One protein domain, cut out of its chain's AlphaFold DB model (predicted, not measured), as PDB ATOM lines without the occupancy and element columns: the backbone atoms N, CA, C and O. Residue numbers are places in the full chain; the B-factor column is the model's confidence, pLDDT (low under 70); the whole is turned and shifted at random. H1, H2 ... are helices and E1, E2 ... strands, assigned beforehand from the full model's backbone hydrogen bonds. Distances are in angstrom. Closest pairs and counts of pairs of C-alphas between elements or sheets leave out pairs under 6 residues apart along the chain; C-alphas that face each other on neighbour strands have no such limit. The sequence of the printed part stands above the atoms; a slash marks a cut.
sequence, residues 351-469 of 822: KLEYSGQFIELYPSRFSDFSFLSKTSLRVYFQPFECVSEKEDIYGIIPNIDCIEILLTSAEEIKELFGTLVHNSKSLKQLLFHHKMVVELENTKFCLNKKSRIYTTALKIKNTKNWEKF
ATOM      1  N   LYS A 351      54.268 -29.875 -49.835       86.12
ATOM      2  CA  LYS A 351      52.828 -29.615 -49.760       86.12
ATOM      3  C   LYS A 351      52.095 -30.748 -49.054       86.12
ATOM      4  O   LYS A 351      52.362 -31.919 -49.310       86.12
ATOM      5  N   LEU A 352      51.142 -30.379 -48.208       84.75
ATOM      6  CA  LEU A 352      50.389 -31.265 -47.328       84.75
ATOM      7  C   LEU A 352      48.906 -30.899 -47.390       84.75
ATOM      8  O   LEU A 352      48.568 -29.721 -47.493       84.75
ATOM      9  N   GLU A 353      48.022 -31.883 -47.274       88.56
ATOM     10  CA  GLU A 353      46.577 -31.658 -47.244       88.56
ATOM     11  C   GLU A 353      45.978 -32.277 -45.981       88.56
ATOM     12  O   GLU A 353      46.140 -33.471 -45.743       88.56
ATOM     13  N   TYR A 354      45.298 -31.464 -45.170       88.56
ATOM     14  CA  TYR A 354      44.729 -31.893 -43.890       88.56
ATOM     15  C   TYR A 354      43.244 -31.553 -43.782       88.56
ATOM     16  O   TYR A 354      42.835 -30.414 -44.012       88.56
ATOM     17  N   SER A 355      42.444 -32.536 -43.364       88.75
ATOM     18  CA  SER A 355      41.039 -32.347 -42.978       88.75
ATOM     19  C   SER A 355      40.945 -32.065 -41.480       88.75
ATOM     20  O   SER A 355      41.490 -32.824 -40.679       88.75
ATOM     21  N   GLY A 356      40.261 -30.991 -41.089       90.69
ATOM     22  CA  GLY A 356      40.259 -30.527 -39.701       90.69
ATOM     23  C   GLY A 356      39.417 -29.275 -39.457       90.69
ATOM     24  O   GLY A 356      38.510 -28.947 -40.229       90.69
ATOM     25  N   GLN A 357      39.722 -28.572 -38.369       90.62
ATOM     26  CA  GLN A 357      39.046 -27.339 -37.953       90.62
ATOM     27  C   GLN A 357      40.041 -26.353 -37.324       90.62
ATOM     28  O   GLN A 357      40.993 -26.748 -36.651       90.62
ATOM     29  N   PHE A 358      39.818 -25.051 -37.517       90.94
ATOM     30  CA  PHE A 358      40.561 -24.022 -36.789       90.94
ATOM     31  C   PHE A 358      40.024 -23.883 -35.362       90.94
ATOM     32  O   PHE A 358      38.842 -23.597 -35.167       90.94
ATOM     33  N   ILE A 359      40.909 -24.054 -34.379       89.69
ATOM     34  CA  ILE A 359      40.577 -24.071 -32.946       89.69
ATOM     35  C   ILE A 359      40.866 -22.735 -32.252       89.69
ATOM     36  O   ILE A 359      40.127 -22.314 -31.365       89.69
ATOM     37  N   GLU A 360      41.934 -22.035 -32.648       90.31
ATOM     38  CA  GLU A 360      42.343 -20.781 -32.014       90.31
ATOM     39  C   GLU A 360      43.135 -19.878 -32.975       90.31
ATOM     40  O   GLU A 360      43.663 -20.317 -33.995       90.31
ATOM     41  N   LEU A 361      43.229 -18.588 -32.643       90.31
ATOM     42  CA  LEU A 361      44.116 -17.625 -33.291       90.31
ATOM     43  C   LEU A 361      44.729 -16.673 -32.263       90.31
ATOM     44  O   LEU A 361      44.118 -16.388 -31.222       90.31
ATOM     45  N   TYR A 362      45.922 -16.171 -32.565       86.25
ATOM     46  CA  TYR A 362      46.759 -15.428 -31.635       86.25
ATOM     47  C   TYR A 362      47.609 -14.355 -32.344       86.25
ATOM     48  O   TYR A 362      48.286 -14.700 -33.309       86.25
ATOM     49  N   PRO A 363      47.617 -13.080 -31.904       84.56
ATOM     50  CA  PRO A 363      46.924 -12.514 -30.744       84.56
ATOM     51  C   PRO A 363      45.397 -12.640 -30.814       84.56
ATOM     52  O   PRO A 363      44.766 -12.383 -31.837       84.56
ATOM     53  N   SER A 364      44.771 -13.036 -29.702       84.19
ATOM     54  CA  SER A 364      43.369 -13.493 -29.699       84.19
ATOM     55  C   SER A 364      42.321 -12.381 -29.882       84.19
ATOM     56  O   SER A 364      41.125 -12.687 -30.000       84.19
ATOM     57  N   ARG A 365      42.760 -11.111 -29.896       83.69
ATOM     58  CA  ARG A 365      41.970  -9.889 -30.116       83.69
ATOM     59  C   ARG A 365      42.822  -8.818 -30.813       83.69
ATOM     60  O   ARG A 365      43.823  -8.377 -30.257       83.69
ATOM     61  N   PHE A 366      42.362  -8.348 -31.968       87.12
ATOM     62  CA  PHE A 366      42.877  -7.189 -32.711       87.12
ATOM     63  C   PHE A 366      41.728  -6.454 -33.427       87.12
ATOM     64  O   PHE A 366      40.721  -7.075 -33.795       87.12
ATOM     65  N   SER A 367      41.867  -5.135 -33.578       86.00
ATOM     66  CA  SER A 367      40.894  -4.220 -34.203       86.00
ATOM     67  C   SER A 367      40.920  -4.255 -35.728       86.00
ATOM     68  O   SER A 367      39.882  -4.111 -36.364       86.00
ATOM     69  N   ASP A 368      42.108  -4.451 -36.284       88.81
ATOM     70  CA  ASP A 368      42.467  -4.313 -37.690       88.81
ATOM     71  C   ASP A 368      43.796  -5.057 -37.928       88.81
ATOM     72  O   ASP A 368      44.381  -5.574 -36.974       88.81
ATOM     73  N   PHE A 369      44.285  -5.122 -39.169       88.94
ATOM     74  CA  PHE A 369      45.524  -5.837 -39.513       88.94
ATOM     75  C   PHE A 369      46.820  -5.009 -39.425       88.94
ATOM     76  O   PHE A 369      47.889  -5.548 -39.706       88.94
ATOM     77  N   SER A 370      46.792  -3.738 -39.000       86.69
ATOM     78  CA  SER A 370      48.013  -2.907 -38.923       86.69
ATOM     79  C   SER A 370      49.066  -3.459 -37.953       86.69
ATOM     80  O   SER A 370      50.264  -3.242 -38.150       86.69
ATOM     81  N   PHE A 371      48.644  -4.236 -36.946       83.81
ATOM     82  CA  PHE A 371      49.536  -4.900 -35.991       83.81
ATOM     83  C   PHE A 371      50.536  -5.869 -36.651       83.81
ATOM     84  O   PHE A 371      51.617  -6.070 -36.101       83.81
ATOM     85  N   LEU A 372      50.234  -6.386 -37.851       86.25
ATOM     86  CA  LEU A 372      51.131  -7.266 -38.615       86.25
ATOM     87  C   LEU A 372      52.450  -6.589 -39.024       86.25
ATOM     88  O   LEU A 372      53.436  -7.256 -39.317       86.25
ATOM     89  N   SER A 373      52.512  -5.255 -38.973       82.50
ATOM     90  CA  SER A 373      53.762  -4.503 -39.138       82.50
ATOM     91  C   SER A 373      54.796  -4.744 -38.023       82.50
ATOM     92  O   SER A 373      55.967  -4.416 -38.221       82.50
ATOM     93  N   LYS A 374      54.392  -5.295 -36.864       81.25
ATOM     94  CA  LYS A 374      55.258  -5.500 -35.681       81.25
ATOM     95  C   LYS A 374      55.165  -6.895 -35.020       81.25
ATOM     96  O   LYS A 374      55.864  -7.135 -34.034       81.25
ATOM     97  N   THR A 375      54.327  -7.814 -35.510       82.94
ATOM     98  CA  THR A 375      54.137  -9.175 -34.951       82.94
ATOM     99  C   THR A 375      53.412 -10.092 -35.950       82.94
ATOM    100  O   THR A 375      52.808  -9.597 -36.898       82.94
ATOM    101  N   SER A 376      53.467 -11.413 -35.774       85.38
ATOM    102  CA  SER A 376      52.779 -12.395 -36.622       85.38
ATOM    103  C   SER A 376      51.362 -12.719 -36.121       85.38
ATOM    104  O   SER A 376      51.071 -12.653 -34.926       85.38
ATOM    105  N   LEU A 377      50.458 -13.105 -37.030       89.06
ATOM    106  CA  LEU A 377      49.189 -13.746 -36.671       89.06
ATOM    107  C   LEU A 377      49.364 -15.262 -36.755       89.06
ATOM    108  O   LEU A 377      49.533 -15.819 -37.837       89.06
ATOM    109  N   ARG A 378      49.288 -15.935 -35.610       90.12
ATOM    110  CA  ARG A 378      49.345 -17.396 -35.502       90.12
ATOM    111  C   ARG A 378      47.925 -17.944 -35.514       90.12
ATOM    112  O   ARG A 378      47.052 -17.421 -34.816       90.12
ATOM    113  N   VAL A 379      47.678 -18.978 -36.305       92.12
ATOM    114  CA  VAL A 379      46.379 -19.651 -36.402       92.12
ATOM    115  C   VAL A 379      46.600 -21.137 -36.163       92.12
ATOM    116  O   VAL A 379      47.498 -21.734 -36.751       92.12
ATOM    117  N   TYR A 380      45.798 -21.727 -35.282       92.19
ATOM    118  CA  TYR A 380      45.955 -23.108 -34.843       92.19
ATOM    119  C   TYR A 380      44.869 -23.975 -35.475       92.19
ATOM    120  O   TYR A 380      43.673 -23.722 -35.294       92.19
ATOM    121  N   PHE A 381      45.294 -24.978 -36.238       91.50
ATOM    122  CA  PHE A 381      44.429 -25.907 -36.965       91.50
ATOM    123  C   PHE A 381      44.598 -27.316 -36.406       91.50
ATOM    124  O   PHE A 381      45.718 -27.813 -36.340       91.50
ATOM    125  N   GLN A 382      43.507 -27.971 -36.021       91.12
ATOM    126  CA  GLN A 382      43.529 -29.345 -35.526       91.12
ATOM    127  C   GLN A 382      43.048 -30.300 -36.632       91.12
ATOM    128  O   GLN A 382      41.880 -30.216 -37.031       91.12
ATOM    129  N   PRO A 383      43.912 -31.191 -37.157       89.69
ATOM    130  CA  PRO A 383      43.491 -32.278 -38.037       89.69
ATOM    131  C   PRO A 383      42.592 -33.271 -37.293       89.69
ATOM    132  O   PRO A 383      42.833 -33.557 -36.121       89.69
ATOM    133  N   PHE A 384      41.610 -33.872 -37.969       85.12
ATOM    134  CA  PHE A 384      40.757 -34.897 -37.342       85.12
ATOM    135  C   PHE A 384      41.535 -36.169 -36.953       85.12
ATOM    136  O   PHE A 384      41.134 -36.872 -36.034       85.12
ATOM    137  N   GLU A 385      42.679 -36.422 -37.593       80.06
ATOM    138  CA  GLU A 385      43.635 -37.488 -37.244       80.06
ATOM    139  C   GLU A 385      44.416 -37.226 -35.939       80.06
ATOM    140  O   GLU A 385      45.096 -38.124 -35.442       80.06
ATOM    141  N   CYS A 386      44.346 -36.001 -35.407       70.62
ATOM    142  CA  CYS A 386      45.005 -35.555 -34.175       70.62
ATOM    143  C   CYS A 386      43.998 -35.263 -33.046       70.62
ATOM    144  O   CYS A 386      44.363 -34.658 -32.040       70.62
ATOM    145  N   VAL A 387      42.730 -35.659 -33.206       62.88
ATOM    146  CA  VAL A 387      41.743 -35.609 -32.118       62.88
ATOM    147  C   VAL A 387      42.104 -36.678 -31.094       62.88
ATOM    148  O   VAL A 387      42.275 -37.845 -31.451       62.88
ATOM    149  N   SER A 388      42.236 -36.288 -29.828       57.25
ATOM    150  CA  SER A 388      42.606 -37.206 -28.749       57.25
ATOM    151  C   SER A 388      41.582 -37.176 -27.623       57.25
ATOM    152  O   SER A 388      41.128 -36.118 -27.195       57.25
ATOM    153  N   GLU A 389      41.303 -38.337 -27.036       52.12
ATOM    154  CA  GLU A 389      40.408 -38.494 -25.875       52.12
ATOM    155  C   GLU A 389      40.946 -37.826 -24.581       52.12
ATOM    156  O   GLU A 389      40.424 -38.039 -23.490       52.12
ATOM    157  N   LYS A 390      42.027 -37.035 -24.677       52.88
ATOM    158  CA  LYS A 390      42.750 -36.394 -23.565       52.88
ATOM    159  C   LYS A 390      42.696 -34.858 -23.600       52.88
ATOM    160  O   LYS A 390      43.270 -34.223 -22.711       52.88
ATOM    161  N   GLU A 391      42.016 -34.270 -24.589       51.34
ATOM    162  CA  GLU A 391      41.971 -32.818 -24.857       51.34
ATOM    163  C   GLU A 391      41.604 -31.962 -23.627       51.34
ATOM    164  O   GLU A 391      42.250 -30.943 -23.377       51.34
ATOM    165  N   ASP A 392      40.657 -32.412 -22.797       52.56
ATOM    166  CA  ASP A 392      40.153 -31.673 -21.622       52.56
ATOM    167  C   ASP A 392      41.162 -31.469 -20.472       52.56
ATOM    168  O   ASP A 392      40.889 -30.716 -19.528       52.56
ATOM    169  N   ILE A 393      42.302 -32.175 -20.476       52.59
ATOM    170  CA  ILE A 393      43.176 -32.272 -19.292       52.59
ATOM    171  C   ILE A 393      44.467 -31.458 -19.425       52.59
ATOM    172  O   ILE A 393      44.868 -30.823 -18.448       52.59
ATOM    173  N   TYR A 394      45.116 -31.474 -20.592       60.69
ATOM    174  CA  TYR A 394      46.461 -30.900 -20.777       60.69
ATOM    175  C   TYR A 394      46.511 -29.692 -21.724       60.69
ATOM    176  O   TYR A 394      47.506 -28.966 -21.721       60.69
ATOM    177  N   GLY A 395      45.433 -29.439 -22.474       72.12
ATOM    178  CA  GLY A 395      45.418 -28.461 -23.559       72.12
ATOM    179  C   GLY A 395      46.120 -28.973 -24.817       72.12
ATOM    180  O   GLY A 395      46.835 -29.970 -24.798       72.12
ATOM    181  N   ILE A 396      45.898 -28.271 -25.924       80.50
ATOM    182  CA  ILE A 396      46.346 -28.668 -27.261       80.50
ATOM    183  C   ILE A 396      47.741 -28.073 -27.513       80.50
ATOM    184  O   ILE A 396      47.918 -26.852 -27.434       80.50
ATOM    185  N   ILE A 397      48.746 -28.902 -27.803       81.44
ATOM    186  CA  ILE A 397      50.145 -28.468 -27.925       81.44
ATOM    187  C   ILE A 397      50.510 -28.194 -29.399       81.44
ATOM    188  O   ILE A 397      50.366 -29.078 -30.252       81.44
ATOM    189  N   PRO A 398      51.032 -26.992 -29.729       83.88
ATOM    190  CA  PRO A 398      51.487 -26.662 -31.078       83.88
ATOM    191  C   PRO A 398      52.550 -27.623 -31.623       83.88
ATOM    192  O   PRO A 398      53.591 -27.839 -31.005       83.88
ATOM    193  N   ASN A 399      52.332 -28.096 -32.848       79.44
ATOM    194  CA  ASN A 399      53.160 -29.042 -33.610       79.44
ATOM    195  C   ASN A 399      53.198 -30.481 -33.043       79.44
ATOM    196  O   ASN A 399      53.974 -31.307 -33.526       79.44
ATOM    197  N   ILE A 400      52.331 -30.790 -32.068       79.75
ATOM    198  CA  ILE A 400      52.031 -32.156 -31.610       79.75
ATOM    199  C   ILE A 400      50.565 -32.472 -31.926       79.75
ATOM    200  O   ILE A 400      50.288 -33.286 -32.803       79.75
ATOM    201  N   ASP A 401      49.636 -31.762 -31.283       82.44
ATOM    202  CA  ASP A 401      48.192 -32.027 -31.367       82.44
ATOM    203  C   ASP A 401      47.491 -31.099 -32.379       82.44
ATOM    204  O   ASP A 401      46.461 -31.442 -32.959       82.44
ATOM    205  N   CYS A 402      48.058 -29.913 -32.636       87.62
ATOM    206  CA  CYS A 402      47.582 -28.986 -33.665       87.62
ATOM    207  C   CYS A 402      48.724 -28.369 -34.477       87.62
ATOM    208  O   CYS A 402      49.856 -28.243 -34.016       87.62
ATOM    209  N   ILE A 403      48.417 -27.950 -35.699       88.69
ATOM    210  CA  ILE A 403      49.339 -27.268 -36.604       88.69
ATOM    211  C   ILE A 403      49.344 -25.772 -36.270       88.69
ATOM    212  O   ILE A 403      48.289 -25.133 -36.297       88.69
ATOM    213  N   GLU A 404      50.521 -25.195 -36.002       89.19
ATOM    214  CA  GLU A 404      50.692 -23.738 -35.924       89.19
ATOM    215  C   GLU A 404      51.021 -23.167 -37.308       89.19
ATOM    216  O   GLU A 404      52.097 -23.395 -37.861       89.19
ATOM    217  N   ILE A 405      50.086 -22.389 -37.851       90.00
ATOM    218  CA  ILE A 405      50.217 -21.677 -39.124       90.00
ATOM    219  C   ILE A 405      50.559 -20.217 -38.827       90.00
ATOM    220  O   ILE A 405      49.918 -19.590 -37.980       90.00
ATOM    221  N   LEU A 406      51.546 -19.661 -39.532       87.62
ATOM    222  CA  LEU A 406      51.955 -18.261 -39.378       87.62
ATOM    223  C   LEU A 406      51.507 -17.427 -40.583       87.62
ATOM    224  O   LEU A 406      51.831 -17.752 -41.722       87.62
ATOM    225  N   LEU A 407      50.792 -16.335 -40.311       87.62
ATOM    226  CA  LEU A 407      50.324 -15.346 -41.281       87.62
ATOM    227  C   LEU A 407      50.976 -13.989 -40.977       87.62
ATOM    228  O   LEU A 407      51.148 -13.599 -39.818       87.62
ATOM    229  N   THR A 408      51.379 -13.285 -42.028       81.12
ATOM    230  CA  THR A 408      52.398 -12.224 -42.000       81.12
ATOM    231  C   THR A 408      51.969 -10.912 -42.640       81.12
ATOM    232  O   THR A 408      52.497  -9.869 -42.258       81.12
ATOM    233  N   SER A 409      51.022 -10.923 -43.584       86.31
ATOM    234  CA  SER A 409      50.519  -9.695 -44.212       86.31
ATOM    235  C   SER A 409      48.994  -9.628 -44.248       86.31
ATOM    236  O   SER A 409      48.290 -10.636 -44.159       86.31
ATOM    237  N   ALA A 410      48.462  -8.411 -44.367       86.94
ATOM    238  CA  ALA A 410      47.022  -8.207 -44.487       86.94
ATOM    239  C   ALA A 410      46.505  -8.684 -45.855       86.94
ATOM    240  O   ALA A 410      45.331  -9.015 -45.993       86.94
ATOM    241  N   GLU A 411      47.377  -8.711 -46.859       86.31
ATOM    242  CA  GLU A 411      47.117  -9.115 -48.239       86.31
ATOM    243  C   GLU A 411      46.933 -10.631 -48.299       86.31
ATOM    244  O   GLU A 411      45.902 -11.090 -48.769       86.31
ATOM    245  N   GLU A 412      47.854 -11.384 -47.693       85.88
ATOM    246  CA  GLU A 412      47.792 -12.841 -47.510       85.88
ATOM    247  C   GLU A 412      46.494 -13.285 -46.817       85.88
ATOM    248  O   GLU A 412      45.840 -14.234 -47.241       85.88
ATOM    249  N   ILE A 413      46.065 -12.567 -45.777       86.31
ATOM    250  CA  ILE A 413      44.828 -12.888 -45.048       86.31
ATOM    251  C   ILE A 413      43.578 -12.563 -45.888       86.31
ATOM    252  O   ILE A 413      42.598 -13.305 -45.830       86.31
ATOM    253  N   LYS A 414      43.596 -11.487 -46.688       85.25
ATOM    254  CA  LYS A 414      42.494 -11.131 -47.609       85.25
ATOM    255  C   LYS A 414      42.428 -12.044 -48.833       85.25
ATOM    256  O   LYS A 414      41.335 -12.264 -49.344       85.25
ATOM    257  N   GLU A 415      43.563 -12.557 -49.296       84.19
ATOM    258  CA  GLU A 415      43.666 -13.552 -50.368       84.19
ATOM    259  C   GLU A 415      43.082 -14.894 -49.905       84.19
ATOM    260  O   GLU A 415      42.216 -15.453 -50.572       84.19
ATOM    261  N   LEU A 416      43.473 -15.357 -48.711       83.12
ATOM    262  CA  LEU A 416      43.016 -16.629 -48.142       83.12
ATOM    263  C   LEU A 416      41.557 -16.620 -47.661       83.12
ATOM    264  O   LEU A 416      40.871 -17.630 -47.798       83.12
ATOM    265  N   PHE A 417      41.087 -15.517 -47.065       83.19
ATOM    266  CA  PHE A 417      39.791 -15.472 -46.366       83.19
ATOM    267  C   PHE A 417      38.833 -14.372 -46.861       83.19
ATOM    268  O   PHE A 417      37.740 -14.206 -46.316       83.19
ATOM    269  N   GLY A 418      39.202 -13.637 -47.910       81.56
ATOM    270  CA  GLY A 418      38.376 -12.600 -48.526       81.56
ATOM    271  C   GLY A 418      38.424 -11.234 -47.831       81.56
ATOM    272  O   GLY A 418      38.726 -11.087 -46.646       81.56
ATOM    273  N   THR A 419      38.061 -10.194 -48.584       80.25
ATOM    274  CA  THR A 419      38.143  -8.777 -48.174       80.25
ATOM    275  C   THR A 419      37.163  -8.358 -47.074       80.25
ATOM    276  O   THR A 419      37.327  -7.289 -46.491       80.25
ATOM    277  N   LEU A 420      36.156  -9.184 -46.764       78.25
ATOM    278  CA  LEU A 420      35.216  -8.943 -45.663       78.25
ATOM    279  C   LEU A 420      35.859  -9.160 -44.286       78.25
ATOM    280  O   LEU A 420      35.400  -8.589 -43.290       78.25
ATOM    281  N   VAL A 421      36.931  -9.957 -44.213       84.69
ATOM    282  CA  VAL A 421      37.720 -10.088 -42.990       84.69
ATOM    283  C   VAL A 421      38.552  -8.827 -42.808       84.69
ATOM    284  O   VAL A 421      39.377  -8.470 -43.643       84.69
ATOM    285  N   HIS A 422      38.351  -8.166 -41.674       86.38
ATOM    286  CA  HIS A 422      39.070  -6.942 -41.324       86.38
ATOM    287  C   HIS A 422      39.496  -6.898 -39.856       86.38
ATOM    288  O   HIS A 422      40.371  -6.116 -39.514       86.38
ATOM    289  N   ASN A 423      38.920  -7.731 -38.981       88.69
ATOM    290  CA  ASN A 423      39.221  -7.753 -37.548       88.69
ATOM    291  C   ASN A 423      39.138  -9.168 -36.939       88.69
ATOM    292  O   ASN A 423      38.582 -10.099 -37.532       88.69
ATOM    293  N   SER A 424      39.627  -9.318 -35.706       88.94
ATOM    294  CA  SER A 424      39.663 -10.608 -34.998       88.94
ATOM    295  C   SER A 424      38.296 -11.274 -34.780       88.94
ATOM    296  O   SER A 424      38.225 -12.500 -34.776       88.94
ATOM    297  N   LYS A 425      37.201 -10.514 -34.638       88.00
ATOM    298  CA  LYS A 425      35.840 -11.072 -34.545       88.00
ATOM    299  C   LYS A 425      35.394 -11.633 -35.896       88.00
ATOM    300  O   LYS A 425      34.943 -12.773 -35.938       88.00
ATOM    301  N   SER A 426      35.574 -10.877 -36.984       89.00
ATOM    302  CA  SER A 426      35.227 -11.333 -38.340       89.00
ATOM    303  C   SER A 426      35.981 -12.608 -38.730       89.00
ATOM    304  O   SER A 426      35.368 -13.542 -39.237       89.00
ATOM    305  N   LEU A 427      37.274 -12.703 -38.386       88.62
ATOM    306  CA  LEU A 427      38.069 -13.904 -38.638       88.62
ATOM    307  C   LEU A 427      37.595 -15.094 -37.783       88.62
ATOM    308  O   LEU A 427      37.387 -16.177 -38.316       88.62
ATOM    309  N   LYS A 428      37.327 -14.907 -36.481       88.75
ATOM    310  CA  LYS A 428      36.815 -15.993 -35.615       88.75
ATOM    311  C   LYS A 428      35.460 -16.537 -36.062       88.75
ATOM    312  O   LYS A 428      35.264 -17.747 -36.043       88.75
ATOM    313  N   GLN A 429      34.543 -15.661 -36.476       84.31
ATOM    314  CA  GLN A 429      33.234 -16.081 -36.987       84.31
ATOM    315  C   GLN A 429      33.360 -16.965 -38.234       84.31
ATOM    316  O   GLN A 429      32.580 -17.900 -38.384       84.31
ATOM    317  N   LEU A 430      34.357 -16.694 -39.075       83.19
ATOM    318  CA  LEU A 430      34.592 -17.378 -40.342       83.19
ATOM    319  C   LEU A 430      35.402 -18.681 -40.198       83.19
ATOM    320  O   LEU A 430      35.124 -19.651 -40.894       83.19
ATOM    321  N   LEU A 431      36.380 -18.728 -39.285       85.94
ATOM    322  CA  LEU A 431      37.252 -19.897 -39.112       85.94
ATOM    323  C   LEU A 431      36.664 -20.994 -38.207       85.94
ATOM    324  O   LEU A 431      36.832 -22.174 -38.497       85.94
ATOM    325  N   PHE A 432      36.024 -20.633 -37.087       84.50
ATOM    326  CA  PHE A 432      35.834 -21.581 -35.971       84.50
ATOM    327  C   PHE A 432      34.543 -22.416 -36.030       84.50
ATOM    328  O   PHE A 432      34.372 -23.311 -35.209       84.50
ATOM    329  N   HIS A 433      33.645 -22.162 -36.986       76.69
ATOM    330  CA  HIS A 433      32.353 -22.864 -37.103       76.69
ATOM    331  C   HIS A 433      32.326 -23.940 -38.202       76.69
ATOM    332  O   HIS A 433      31.274 -24.527 -38.465       76.69
ATOM    333  N   HIS A 434      33.446 -24.174 -38.894       79.31
ATOM    334  CA  HIS A 434      33.467 -24.949 -40.134       79.31
ATOM    335  C   HIS A 434      34.572 -26.009 -40.138       79.31
ATOM    336  O   HIS A 434      35.745 -25.715 -39.912       79.31
ATOM    337  N   LYS A 435      34.179 -27.248 -40.457       84.75
ATOM    338  CA  LYS A 435      35.098 -28.324 -40.841       84.75
ATOM    339  C   LYS A 435      35.575 -28.060 -42.268       84.75
ATOM    340  O   LYS A 435      34.750 -27.797 -43.142       84.75
ATOM    341  N   MET A 436      36.879 -28.118 -42.509       86.69
ATOM    342  CA  MET A 436      37.468 -27.747 -43.799       86.69
ATOM    343  C   MET A 436      38.720 -28.562 -44.123       86.69
ATOM    344  O   MET A 436      39.264 -29.262 -43.269       86.69
ATOM    345  N   VAL A 437      39.162 -28.462 -45.377       87.12
ATOM    346  CA  VAL A 437      40.377 -29.117 -45.868       87.12
ATOM    347  C   VAL A 437      41.363 -28.039 -46.301       87.12
ATOM    348  O   VAL A 437      41.044 -27.227 -47.175       87.12
ATOM    349  N   VAL A 438      42.533 -28.012 -45.668       88.88
ATOM    350  CA  VAL A 438      43.575 -27.001 -45.895       88.88
ATOM    351  C   VAL A 438      44.749 -27.610 -46.655       88.88
ATOM    352  O   VAL A 438      45.255 -28.666 -46.282       88.88
ATOM    353  N   GLU A 439      45.188 -26.929 -47.711       90.19
ATOM    354  CA  GLU A 439      46.464 -27.199 -48.374       90.19
ATOM    355  C   GLU A 439      47.524 -26.311 -47.717       90.19
ATOM    356  O   GLU A 439      47.427 -25.078 -47.770       90.19
ATOM    357  N   LEU A 440      48.517 -26.924 -47.080       89.94
ATOM    358  CA  LEU A 440      49.626 -26.244 -46.418       89.94
ATOM    359  C   LEU A 440      50.919 -26.483 -47.196       89.94
ATOM    360  O   LEU A 440      51.188 -27.599 -47.629       89.94
ATOM    361  N   GLU A 441      51.748 -25.455 -47.323       88.62
ATOM    362  CA  GLU A 441      53.119 -25.565 -47.822       88.62
ATOM    363  C   GLU A 441      54.085 -25.165 -46.708       88.62
ATOM    364  O   GLU A 441      53.876 -24.161 -46.019       88.62
ATOM    365  N   ASN A 442      55.151 -25.938 -46.515       87.44
ATOM    366  CA  ASN A 442      56.203 -25.571 -45.576       87.44
ATOM    367  C   ASN A 442      57.151 -24.549 -46.220       87.44
ATOM    368  O   ASN A 442      57.783 -24.816 -47.242       87.44
ATOM    369  N   THR A 443      57.248 -23.362 -45.629       87.31
ATOM    370  CA  THR A 443      57.892 -22.186 -46.231       87.31
ATOM    371  C   THR A 443      58.951 -21.566 -45.319       87.31
ATOM    372  O   THR A 443      58.987 -21.803 -44.109       87.31
ATOM    373  N   LYS A 444      59.841 -20.761 -45.910       87.81
ATOM    374  CA  LYS A 444      60.904 -20.039 -45.200       87.81
ATOM    375  C   LYS A 444      60.339 -18.772 -44.544       87.81
ATOM    376  O   LYS A 444      60.135 -17.760 -45.212       87.81
ATOM    377  N   PHE A 445      60.116 -18.815 -43.237       86.44
ATOM    378  CA  PHE A 445      59.622 -17.695 -42.434       86.44
ATOM    379  C   PHE A 445      60.789 -16.861 -41.888       86.44
ATOM    380  O   PHE A 445      61.757 -17.424 -41.387       86.44
ATOM    381  N   CYS A 446      60.728 -15.528 -41.955       87.31
ATOM    382  CA  CYS A 446      61.799 -14.658 -41.454       87.31
ATOM    383  C   CYS A 446      61.567 -14.272 -39.987       87.31
ATOM    384  O   CYS A 446      60.575 -13.615 -39.681       87.31
ATOM    385  N   LEU A 447      62.493 -14.642 -39.096       85.62
ATOM    386  CA  LEU A 447      62.443 -14.276 -37.676       85.62
ATOM    387  C   LEU A 447      63.084 -12.913 -37.418       85.62
ATOM    388  O   LEU A 447      62.508 -12.107 -36.696       85.62
ATOM    389  N   ASN A 448      64.251 -12.638 -38.010       84.75
ATOM    390  CA  ASN A 448      64.929 -11.346 -37.886       84.75
ATOM    391  C   ASN A 448      65.541 -10.934 -39.232       84.75
ATOM    392  O   ASN A 448      66.496 -11.548 -39.710       84.75
ATOM    393  N   LYS A 449      64.996  -9.862 -39.826       83.50
ATOM    394  CA  LYS A 449      65.441  -9.323 -41.122       83.50
ATOM    395  C   LYS A 449      66.841  -8.702 -41.063       83.50
ATOM    396  O   LYS A 449      67.574  -8.824 -42.037       83.50
ATOM    397  N   LYS A 450      67.225  -8.066 -39.944       83.81
ATOM    398  CA  LYS A 450      68.547  -7.424 -39.783       83.81
ATOM    399  C   LYS A 450      69.662  -8.470 -39.838       83.81
ATOM    400  O   LYS A 450      70.668  -8.279 -40.509       83.81
ATOM    401  N   SER A 451      69.451  -9.583 -39.134       81.94
ATOM    402  CA  SER A 451      70.438 -10.655 -38.949       81.94
ATOM    403  C   SER A 451      70.242 -11.849 -39.884       81.94
ATOM    404  O   SER A 451      70.907 -12.865 -39.705       81.94
ATOM    405  N   ARG A 452      69.325 -11.749 -40.859       86.88
ATOM    406  CA  ARG A 452      69.020 -12.797 -41.852       86.88
ATOM    407  C   ARG A 452      68.728 -14.169 -41.224       86.88
ATOM    408  O   ARG A 452      69.147 -15.207 -41.740       86.88
ATOM    409  N   ILE A 453      67.989 -14.167 -40.110       85.56
ATOM    410  CA  ILE A 453      67.552 -15.384 -39.414       85.56
ATOM    411  C   ILE A 453      66.146 -15.769 -39.863       85.56
ATOM    412  O   ILE A 453      65.219 -14.952 -39.857       85.56
ATOM    413  N   TYR A 454      65.989 -17.043 -40.202       86.94
ATOM    414  CA  TYR A 454      64.768 -17.657 -40.701       86.94
ATOM    415  C   TYR A 454      64.459 -18.965 -39.965       86.94
ATOM    416  O   TYR A 454      65.298 -19.528 -39.266       86.94
ATOM    417  N   THR A 455      63.251 -19.478 -40.170       86.44
ATOM    418  CA  THR A 455      62.819 -20.817 -39.763       86.44
ATOM    419  C   THR A 455      61.909 -21.437 -40.823       86.44
ATOM    420  O   THR A 455      61.582 -20.798 -41.825       86.44
ATOM    421  N   THR A 456      61.503 -22.684 -40.612       85.06
ATOM    422  CA  THR A 456      60.456 -23.363 -41.375       85.06
ATOM    423  C   THR A 456      59.095 -23.145 -40.708       85.06
ATOM    424  O   THR A 456      58.957 -23.292 -39.492       85.06
ATOM    425  N   ALA A 457      58.081 -22.768 -41.485       85.69
ATOM    426  CA  ALA A 457      56.711 -22.622 -40.999       85.69
ATOM    427  C   ALA A 457      55.688 -23.020 -42.067       85.69
ATOM    428  O   ALA A 457      55.844 -22.711 -43.251       85.69
ATOM    429  N   LEU A 458      54.608 -23.664 -41.626       85.88
ATOM    430  CA  LEU A 458      53.494 -24.034 -42.489       85.88
ATOM    431  C   LEU A 458      52.634 -22.800 -42.796       85.88
ATOM    432  O   LEU A 458      52.188 -22.087 -41.896       85.88
ATOM    433  N   LYS A 459      52.408 -22.569 -44.090       86.81
ATOM    434  CA  LYS A 459      51.569 -21.505 -44.646       86.81
ATOM    435  C   LYS A 459      50.430 -22.134 -45.446       86.81
ATOM    436  O   LYS A 459      50.657 -23.071 -46.205       86.81
ATOM    437  N   ILE A 460      49.217 -21.597 -45.322       87.00
ATOM    438  CA  ILE A 460      48.083 -22.026 -46.153       87.00
ATOM    439  C   ILE A 460      48.313 -21.558 -47.596       87.00
ATOM    440  O   ILE A 460      48.658 -20.399 -47.831       87.00
ATOM    441  N   LYS A 461      48.102 -22.458 -48.558       84.75
ATOM    442  CA  LYS A 461      48.049 -22.161 -49.998       84.75
ATOM    443  C   LYS A 461      46.631 -22.132 -50.540       84.75
ATOM    444  O   LYS A 461      46.349 -21.346 -51.436       84.75
ATOM    445  N   ASN A 462      45.765 -23.006 -50.034       78.00
ATOM    446  CA  ASN A 462      44.421 -23.200 -50.564       78.00
ATOM    447  C   ASN A 462      43.486 -23.762 -49.482       78.00
ATOM    448  O   ASN A 462      43.940 -24.413 -48.537       78.00
ATOM    449  N   THR A 463      42.178 -23.542 -49.626       70.75
ATOM    450  CA  THR A 463      41.150 -24.111 -48.742       70.75
ATOM    451  C   THR A 463      40.007 -24.702 -49.570       70.75
ATOM    452  O   THR A 463      39.259 -24.002 -50.254       70.75
ATOM    453  N   LYS A 464      39.857 -26.030 -49.549       66.88
ATOM    454  CA  LYS A 464      38.816 -26.715 -50.334       66.88
ATOM    455  C   LYS A 464      37.472 -26.664 -49.597       66.88
ATOM    456  O   LYS A 464      37.413 -26.667 -48.371       66.88
ATOM    457  N   ASN A 465      36.380 -26.655 -50.369       56.78
ATOM    458  CA  ASN A 465      34.982 -26.427 -49.945       56.78
ATOM    459  C   ASN A 465      34.614 -25.004 -49.467       56.78
ATOM    460  O   ASN A 465      33.431 -24.765 -49.230       56.78
ATOM    461  N   TRP A 466      35.554 -24.056 -49.405       59.41
ATOM    462  CA  TRP A 466      35.333 -22.670 -48.957       59.41
ATOM    463  C   TRP A 466      34.114 -21.970 -49.588       59.41
ATOM    464  O   TRP A 466      33.239 -21.457 -48.889       59.41
ATOM    465  N   GLU A 467      34.011 -22.007 -50.918       51.00
ATOM    466  CA  GLU A 467      33.014 -21.257 -51.701       51.00
ATOM    467  C   GLU A 467      31.550 -21.617 -51.391       51.00
ATOM    468  O   GLU A 467      30.639 -20.843 -51.695       51.00
ATOM    469  N   LYS A 468      31.308 -22.778 -50.770       53.12
ATOM    470  CA  LYS A 468      29.967 -23.233 -50.364       53.12
ATOM    471  C   LYS A 468      29.427 -22.471 -49.148       53.12
ATOM    472  O   LYS A 468      28.217 -22.486 -48.935       53.12
ATOM    473  N   PHE A 469      30.295 -21.812 -48.375       52.34
ATOM    474  CA  PHE A 469      29.951 -21.168 -47.101       52.34
ATOM    475  C   PHE A 469      29.913 -19.636 -47.157       52.34
ATOM    476  O   PHE A 469      29.472 -19.005 -46.199       52.34
TER     477      PHE A 469
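Overview. This is residues 351 to 469 of the 822 residues of an uncharacterized protein of Tetrapisispora phaffii (strain ATCC 24235 / CBS 4417 / NBRC 1672 / NRRL Y-8282 / UCD 70-5) (UniProt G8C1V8). A single five-stranded sheet curls like part of a barrel and folds back on itself, so that E3 and E2 face E4 and E5, with E1 as the hinge; the edge strands E3 and E5 come near each other, and the short helices H3 and H4 pack on the same face of the sheet. The turn of the long hairpin E4 and E5 and the loop leading to H2 hold the two C-alphas farthest apart. The printed part has 119 residues, with four named helices and five named strands in the order E1 H1 E2 H2 E3 H3 H4 E4 E5. The sheet runs E3 E2 E1 E4 E5, all antiparallel, and the class is mixed, helices and strands. The whole is compact, with a radius of gyration of the C-alphas of 14.5 A and spans of 44 by 32 by 28 A.

Along the chain. E1, residues 351 to 362, begins at C-alpha 351 (52.828, -29.615, -49.760), measures 23.8 A and bends by 97 degrees at residue 355. H1 is residues 370 to 373, 6.0 A, and E2 is residues 377 to 383, 19.4 A. H2 is residues 391 to 394, 6.4 A, and E3 is residues 403 to 407, 12.8 A. H3, residues 410 to 417, and H4, residues 424 to 431, are each 10.4 A long. E4, residues 435 to 448, measures 34.5 A and bends by 66 degrees at residue 439. E5, residues 453 to 464, measures 32.8 A and ends at C-alpha 464 (38.816, -26.715, -50.334).

Arrangement. The sheet is strongly twisted. E1 and E4 are antiparallel, with N 354 and O 438 3.0 A apart, within hydrogen-bond range. E2 and E1 pair through N 380 and O 360, 2.9 A, and E3 and E2 through N 405 and O 379, 2.9 A. In the hairpin E4 and E5, N 443 and O 457 are 2.8 A apart. The closest C-alphas of E3 and E5 are those of Ile 405 and Leu 458, 5.3 A. H4 is on the sheet over E1 at a height of 9.5 A, slantwise to the strands at 36 degrees on the local plane; its closest C-alpha pair with E1 is Phe 358 and Leu 431, 5.8 A. H3 is on the same face at a height of 7.3 A, over none of the strands; its closest C-alpha pair with E5 is Leu 416 and Asn 462, 7.1 A. H3 and H4 are only just apart, 8.1 A at the closest. H1 and H2 are not on the sheet. Each O i to N i+4 pair in H3 and H4 is within hydrogen-bond range; H1 and H2 are too short for one.

Size, cuts and confidence. The C-alphas of Glu 389 and Lys 450 are the two farthest apart, 44.2 A. The printed part has no cut and no long link. Its mean pLDDT is 82.1; residues 387 to 394 and 464 to 469 are under 70.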